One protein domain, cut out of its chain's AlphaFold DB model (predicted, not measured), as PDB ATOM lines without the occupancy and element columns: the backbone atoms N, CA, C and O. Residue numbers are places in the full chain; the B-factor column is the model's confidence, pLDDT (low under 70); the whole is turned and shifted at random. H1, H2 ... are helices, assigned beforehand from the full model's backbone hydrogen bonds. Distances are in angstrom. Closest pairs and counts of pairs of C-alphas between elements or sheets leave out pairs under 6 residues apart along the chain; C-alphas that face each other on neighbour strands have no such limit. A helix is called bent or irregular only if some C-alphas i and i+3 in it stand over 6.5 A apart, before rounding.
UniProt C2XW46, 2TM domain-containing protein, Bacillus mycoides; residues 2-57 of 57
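What this domain is: This is residues 2 to 57 of the 57 residues of the protein "2TM domain-containing protein" of Bacillus mycoides (UniProt C2XW46). What does the model look like? It is a thin rod: H2, the longest helix, makes its middle, short H1 folds back at one end, and residues 42 to 57, with H3, stick out at the other. What is it built of? The 56 printed residues hold three named helices, H1, H2, H3 in order, and no named strand: all helix. How spread is it? It is extended, radius of gyration of the C-alphas 19.7 A, spans 63 by 19 by 10 A.

How they stand to each other: What is near H2, residues 17 to 34? H1, residues 2 to 9, is near it, closest C-alphas 8.2 A apart; H3, residues 42 to 55, is apart from both. Is H2 straight? It has a kink of 26 degrees near residue 24, but is neither bent nor irregular, only just: C-alphas 22 and 25 are 6.0 A apart. Are the backbones within hydrogen-bond range? Every O i to N i+4 pair is in H1 and H3, 13 of 14 in H2.

Where its parts are: Where does H2 run? It runs 24.6 A from C-alpha 17 at (34.678, 3.125, 59.877). Where are the others? H1 spans 10.6 A from C-alpha 2 at (35.312, -5.237, 62.811); H3 spans 20.1 A to C-alpha 55 at (56.215, 31.415, 86.332).

The domain as a whole: How long is it? The farthest C-alphas, Ser 9 and Lys 57, are 63.2 A apart. Any cut or low confidence? The printed part has no cut, both links are short, and residues 36 to 39 and 57 are under pLDDT 70.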
ATOM      1  N   LEU A   2      36.516  -5.906  63.347       90.19
ATOM      2  CA  LEU A   2      35.312  -5.237  62.811       90.19
ATOM      3  C   LEU A   2      35.326  -5.066  61.282       90.19
ATOM      4  O   LEU A   2      34.303  -5.260  60.639       90.19
ATOM      5  N   PHE A   3      36.503  -4.798  60.707       91.81
ATOM      6  CA  PHE A   3      36.718  -4.799  59.255       91.81
ATOM      7  C   PHE A   3      36.274  -6.119  58.603       91.81
ATOM      8  O   PHE A   3      35.441  -6.115  57.703       91.81
ATOM      9  N   PHE A   4      36.770  -7.256  59.105       93.69
ATOM     10  CA  PHE A   4      36.442  -8.580  58.568       93.69
ATOM     11  C   PHE A   4      34.956  -8.914  58.715       93.69
ATOM     12  O   PHE A   4      34.364  -9.458  57.789       93.69
ATOM     13  N   ILE A   5      34.344  -8.541  59.845       92.62
ATOM     14  CA  ILE A   5      32.908  -8.741  60.089       92.62
ATOM     15  C   ILE A   5      32.072  -7.942  59.083       92.62
ATOM     16  O   ILE A   5      31.106  -8.464  58.538       92.62
ATOM     17  N   ASN A   6      32.445  -6.692  58.808       92.12
ATOM     18  CA  ASN A   6      31.694  -5.855  57.880       92.12
ATOM     19  C   ASN A   6      31.836  -6.321  56.426       92.12
ATOM     20  O   ASN A   6      30.839  -6.345  55.715       92.12
ATOM     21  N   VAL A   7      33.040  -6.718  56.006       90.94
ATOM     22  CA  VAL A   7      33.295  -7.217  54.643       90.94
ATOM     23  C   VAL A   7      32.647  -8.586  54.405       90.94
ATOM     24  O   VAL A   7      32.179  -8.840  53.303       90.94
ATOM     25  N   SER A   8      32.589  -9.455  55.420       91.38
ATOM     26  CA  SER A   8      32.057 -10.822  55.270       91.38
ATOM     27  C   SER A   8      30.538 -10.938  55.450       91.38
ATOM     28  O   SER A   8      29.989 -11.994  55.161       91.38
ATOM     29  N   SER A   9      29.869  -9.905  55.974       87.00
ATOM     30  CA  SER A   9      28.426  -9.924  56.262       87.00
ATOM     31  C   SER A   9      27.631  -9.148  55.208       87.00
ATOM     32  O   SER A   9      27.060  -9.742  54.300       87.00
ATOM     33  N   ASP A  10      27.642  -7.818  55.284       79.00
ATOM     34  CA  ASP A  10      27.069  -6.929  54.278       79.00
ATOM     35  C   ASP A  10      28.020  -5.746  54.092       79.00
ATOM     36  O   ASP A  10      28.197  -4.906  54.981       79.00
ATOM     37  N   SER A  11      28.664  -5.710  52.928       85.31
ATOM     38  CA  SER A  11      29.634  -4.685  52.558       85.31
ATOM     39  C   SER A  11      28.993  -3.433  51.953       85.31
ATOM     40  O   SER A  11      29.716  -2.492  51.630       85.31
ATOM     41  N   SER A  12      27.661  -3.386  51.800       87.06
ATOM     42  CA  SER A  12      26.944  -2.222  51.251       87.06
ATOM     43  C   SER A  12      27.120  -0.964  52.105       87.06
ATOM     44  O   SER A  12      27.112   0.155  51.588       87.06
ATOM     45  N   LYS A  13      27.338  -1.139  53.415       88.88
ATOM     46  CA  LYS A  13      27.618  -0.055  54.357       88.88
ATOM     47  C   LYS A  13      28.851  -0.365  55.196       88.88
ATOM     48  O   LYS A  13      28.850  -1.290  56.006       88.88
ATOM     49  N   LEU A  14      29.882   0.466  55.051       93.31
ATOM     50  CA  LEU A  14      31.159   0.345  55.762       93.31
ATOM     51  C   LEU A  14      31.082   0.877  57.205       93.31
ATOM     52  O   LEU A  14      31.781   1.817  57.583       93.31
ATOM     53  N   TRP A  15      30.206   0.300  58.028       92.62
ATOM     54  CA  TRP A  15      29.993   0.737  59.409       92.62
ATOM     55  C   TRP A  15      31.238   0.599  60.294       92.62
ATOM     56  O   TRP A  15      31.351   1.323  61.281       92.62
ATOM     57  N   PHE A  16      32.195  -0.274  59.953       94.12
ATOM     58  CA  PHE A  16      33.431  -0.430  60.736       94.12
ATOM     59  C   PHE A  16      34.257   0.870  60.813       94.12
ATOM     60  O   PHE A  16      35.078   1.020  61.719       94.12
ATOM     61  N   LEU A  17      34.024   1.818  59.894       94.19
ATOM     62  CA  LEU A  17      34.678   3.125  59.877       94.19
ATOM     63  C   LEU A  17      34.292   4.001  61.075       94.19
ATOM     64  O   LEU A  17      35.123   4.780  61.527       94.19
ATOM     65  N   TYR A  18      33.083   3.864  61.630       94.25
ATOM     66  CA  TYR A  18      32.659   4.655  62.793       94.25
ATOM     67  C   TYR A  18      33.498   4.361  64.051       94.25
ATOM     68  O   TYR A  18      34.090   5.296  64.593       94.25
ATOM     69  N   PRO A  19      33.621   3.099  64.519       95.25
ATOM     70  CA  PRO A  19      34.496   2.789  65.642       95.25
ATOM     71  C   PRO A  19      35.971   2.992  65.289       95.25
ATOM     72  O   PRO A  19      36.719   3.444  66.150       95.25
ATOM     73  N   LEU A  20      36.394   2.715  64.046       95.81
ATOM     74  CA  LEU A  20      37.775   2.963  63.621       95.81
ATOM     75  C   LEU A  20      38.136   4.449  63.707       95.81
ATOM     76  O   LEU A  20      39.200   4.775  64.212       95.81
ATOM     77  N   GLY A  21      37.262   5.344  63.245       95.62
ATOM     78  CA  GLY A  21      37.470   6.787  63.333       95.62
ATOM     79  C   GLY A  21      37.427   7.279  64.777       95.62
ATOM     80  O   GLY A  21      38.366   7.928  65.229       95.62
ATOM     81  N   GLY A  22      36.376   6.920  65.524       94.81
ATOM     82  CA  GLY A  22      36.202   7.364  66.909       94.81
ATOM     83  C   GLY A  22      37.349   6.930  67.825       94.81
ATOM     84  O   GLY A  22      37.934   7.756  68.522       94.81
ATOM     85  N   TRP A  23      37.719   5.649  67.787       95.69
ATOM     86  CA  TRP A  23      38.807   5.127  68.615       95.69
ATOM     87  C   TRP A  23      40.191   5.379  68.016       95.69
ATOM     88  O   TRP A  23      41.143   5.616  68.759       95.69
ATOM     89  N   GLY A  24      40.323   5.370  66.688       96.38
ATOM     90  CA  GLY A  24      41.601   5.565  66.004       96.38
ATOM     91  C   GLY A  24      42.213   6.932  66.281       96.38
ATOM     92  O   GLY A  24      43.412   7.011  66.528       96.38
ATOM     93  N   ILE A  25      41.397   7.989  66.343       96.06
ATOM     94  CA  ILE A  25      41.876   9.331  66.713       96.06
ATOM     95  C   ILE A  25      42.472   9.322  68.128       96.06
ATOM     96  O   ILE A  25      43.577   9.821  68.328       96.06
ATOM     97  N   GLY A  26      41.782   8.710  69.095       94.88
ATOM     98  CA  GLY A  26      42.263   8.617  70.476       94.88
ATOM     99  C   GLY A  26      43.582   7.852  70.593       94.88
ATOM    100  O   GLY A  26      44.494   8.305  71.279       94.88
ATOM    101  N   ILE A  27      43.720   6.737  69.870       95.19
ATOM    102  CA  ILE A  27      44.958   5.941  69.849       95.19
ATOM    103  C   ILE A  27      46.109   6.724  69.207       95.19
ATOM    104  O   ILE A  27      47.221   6.693  69.729       95.19
ATOM    105  N   VAL A  28      45.856   7.445  68.108       93.69
ATOM    106  CA  VAL A  28      46.875   8.281  67.455       93.69
ATOM    107  C   VAL A  28      47.345   9.387  68.398       93.69
ATOM    108  O   VAL A  28      48.548   9.527  68.602       93.69
ATOM    109  N   ILE A  29      46.422  10.127  69.020       91.62
ATOM    110  CA  ILE A  29      46.767  11.172  69.996       91.62
ATOM    111  C   ILE A  29      47.570  10.570  71.149       91.62
ATOM    112  O   ILE A  29      48.636  11.083  71.477       91.62
ATOM    113  N   HIS A  30      47.103   9.457  71.717       90.38
ATOM    114  CA  HIS A  30      47.785   8.793  72.820       90.38
ATOM    115  C   HIS A  30      49.206   8.361  72.435       90.38
ATOM    116  O   HIS A  30      50.156   8.651  73.155       90.38
ATOM    117  N   GLY A  31      49.387   7.759  71.256       90.75
ATOM    118  CA  GLY A  31      50.707   7.397  70.741       90.75
ATOM    119  C   GLY A  31      51.633   8.606  70.590       90.75
ATOM    120  O   GLY A  31      52.779   8.562  71.034       90.75
ATOM    121  N   LEU A  32      51.133   9.713  70.033       87.06
ATOM    122  CA  LEU A  32      51.907  10.951  69.878       87.06
ATOM    123  C   LEU A  32      52.301  11.591  71.217       87.06
ATOM    124  O   LEU A  32      53.298  12.313  71.262       87.06
ATOM    125  N   THR A  33      51.531  11.353  72.281       81.12
ATOM    126  CA  THR A  33      51.820  11.866  73.629       81.12
ATOM    127  C   THR A  33      52.655  10.922  74.487       81.12
ATOM    128  O   THR A  33      53.340  11.381  75.388       81.12
ATOM    129  N   THR A  34      52.578   9.610  74.257       84.12
ATOM    130  CA  THR A  34      53.172   8.604  75.151       84.12
ATOM    131  C   THR A  34      54.507   8.076  74.639       84.12
ATOM    132  O   THR A  34      55.340   7.656  75.439       84.12
ATOM    133  N   PHE A  35      54.754   8.100  73.327       83.56
ATOM    134  CA  PHE A  35      56.052   7.681  72.808       83.56
ATOM    135  C   PHE A  35      57.108   8.788  72.954       83.56
ATOM    136  O   PHE A  35      56.827   9.949  72.658       83.56
ATOM    137  N   PRO A  36      58.359   8.438  73.316       66.69
ATOM    138  CA  PRO A  36      59.430   9.409  73.564       66.69
ATOM    139  C   PRO A  36      59.880  10.174  72.308       66.69
ATOM    140  O   PRO A  36      60.501  11.226  72.425       66.69
ATOM    141  N   PHE A  37      59.551   9.663  71.117       69.19
ATOM    142  CA  PHE A  37      59.772  10.312  69.816       69.19
ATOM    143  C   PHE A  37      58.519  11.030  69.280       69.19
ATOM    144  O   PHE A  37      58.502  11.475  68.134       69.19
ATOM    145  N   GLY A  38      57.445  11.085  70.071       68.81
ATOM    146  CA  GLY A  38      56.232  11.821  69.736       68.81
ATOM    147  C   GLY A  38      56.430  13.340  69.816       68.81
ATOM    148  O   GLY A  38      57.465  13.835  70.259       68.81
ATOM    149  N   ILE A  39      55.405  14.096  69.414       68.25
ATOM    150  CA  ILE A  39      55.411  15.576  69.381       68.25
ATOM    151  C   ILE A  39      55.668  16.174  70.783       68.25
ATOM    152  O   ILE A  39      56.156  17.297  70.912       68.25
ATOM    153  N   PHE A  40      55.374  15.403  71.831       71.44
ATOM    154  CA  PHE A  40      55.528  15.764  73.241       71.44
ATOM    155  C   PHE A  40      56.688  15.022  73.927       71.44
ATOM    156  O   PHE A  40      56.598  14.687  75.101       71.44
ATOM    157  N   GLY A  41      57.766  14.731  73.193       74.31
ATOM    158  CA  GLY A  41      58.953  14.069  73.740       74.31
ATOM    159  C   GLY A  41      59.728  14.904  74.772       74.31
ATOM    160  O   GLY A  41      59.339  16.011  75.148       74.31
ATOM    161  N   LYS A  42      60.885  14.382  75.192       77.31
ATOM    162  CA  LYS A  42      61.726  14.916  76.281       77.31
ATOM    163  C   LYS A  42      62.011  16.426  76.192       77.31
ATOM    164  O   LYS A  42      61.988  17.122  77.198       77.31
ATOM    165  N   GLU A  43      62.227  16.952  74.989       82.00
ATOM    166  CA  GLU A  43      62.499  18.380  74.767       82.00
ATOM    167  C   GLU A  43      61.268  19.273  75.024       82.00
ATOM    168  O   GLU A  43      61.384  20.388  75.538       82.00
ATOM    169  N   TRP A  44      60.062  18.770  74.732       83.06
ATOM    170  CA  TRP A  44      58.824  19.452  75.108       83.06
ATOM    171  C   TRP A  44      58.655  19.476  76.630       83.06
ATOM    172  O   TRP A  44      58.322  20.529  77.176       83.06
ATOM    173  N   GLU A  45      58.925  18.359  77.312       85.62
ATOM    174  CA  GLU A  45      58.862  18.282  78.778       85.62
ATOM    175  C   GLU A  45      59.851  19.252  79.437       85.62
ATOM    176  O   GLU A  45      59.456  20.036  80.301       85.62
ATOM    177  N   GLU A  46      61.108  19.279  78.980       88.19
ATOM    178  CA  GLU A  46      62.141  20.196  79.483       88.19
ATOM    179  C   GLU A  46      61.731  21.669  79.318       88.19
ATOM    180  O   GLU A  46      61.873  22.471  80.247       88.19
ATOM    181  N   ARG A  47      61.135  22.032  78.172       89.12
ATOM    182  CA  ARG A  47      60.602  23.384  77.944       89.12
ATOM    183  C   ARG A  47      59.457  23.725  78.895       89.12
ATOM    184  O   ARG A  47      59.412  24.840  79.413       89.12
ATOM    185  N   LYS A  48      58.530  22.792  79.126       90.25
ATOM    186  CA  LYS A  48      57.403  23.008  80.045       90.25
ATOM    187  C   LYS A  48      57.875  23.167  81.484       90.25
ATOM    188  O   LYS A  48      57.402  24.076  82.158       90.25
ATOM    189  N   ILE A  49      58.830  22.351  81.931       92.25
ATOM    190  CA  ILE A  49      59.447  22.485  83.258       92.25
ATOM    191  C   ILE A  49      60.067  23.877  83.414       92.25
ATOM    192  O   ILE A  49      59.813  24.549  84.410       92.25
ATOM    193  N   LYS A  50      60.815  24.350  82.409       94.38
ATOM    194  CA  LYS A  50      61.402  25.695  82.431       94.38
ATOM    195  C   LYS A  50      60.341  26.803  82.490       94.38
ATOM    196  O   LYS A  50      60.482  27.715  83.295       94.38
ATOM    197  N   GLU A  51      59.265  26.697  81.705       94.69
ATOM    198  CA  GLU A  51      58.131  27.635  81.773       94.69
ATOM    199  C   GLU A  51      57.503  27.692  83.174       94.69
ATOM    200  O   GLU A  51      57.144  28.773  83.631       94.69
ATOM    201  N   TYR A  52      57.342  26.552  83.854       95.19
ATOM    202  CA  TYR A  52      56.796  26.532  85.215       95.19
ATOM    203  C   TYR A  52      57.762  27.167  86.224       95.19
ATOM    204  O   TYR A  52      57.344  28.004  87.015       95.19
ATOM    205  N   MET A  53      59.061  26.869  86.124       94.50
ATOM    206  CA  MET A  53      60.097  27.472  86.975       94.50
ATOM    207  C   MET A  53      60.211  28.995  86.808       94.50
ATOM    208  O   MET A  53      60.562  29.689  87.757       94.50
ATOM    209  N   GLU A  54      59.955  29.518  85.605       95.38
ATOM    210  CA  GLU A  54      59.928  30.963  85.337       95.38
ATOM    211  C   GLU A  54      58.632  31.628  85.816       95.38
ATOM    212  O   GLU A  54      58.667  32.795  86.185       95.38
ATOM    213  N   LYS A  55      57.503  30.907  85.826       89.81
ATOM    214  CA  LYS A  55      56.215  31.415  86.332       89.81
ATOM    215  C   LYS A  55      56.132  31.479  87.855       89.81
ATOM    216  O   LYS A  55      55.395  32.314  88.367       89.81
ATOM    217  N   ASP A  56      56.859  30.609  88.549       80.56
ATOM    218  CA  ASP A  56      56.916  30.576  90.017       80.56
ATOM    219  C   ASP A  56      57.953  31.562  90.600       80.56
ATOM    220  O   ASP A  56      58.139  31.619  91.818       80.56
ATOM    221  N   LYS A  57      58.643  32.324  89.742       62.34
ATOM    222  CA  LYS A  57      59.666  33.312  90.100       62.34
ATOM    223  C   LYS A  57      59.114  34.733  90.070       62.34
ATOM    224  O   LYS A  57      59.534  35.519  90.947       62.34
TER     225      LYS A  57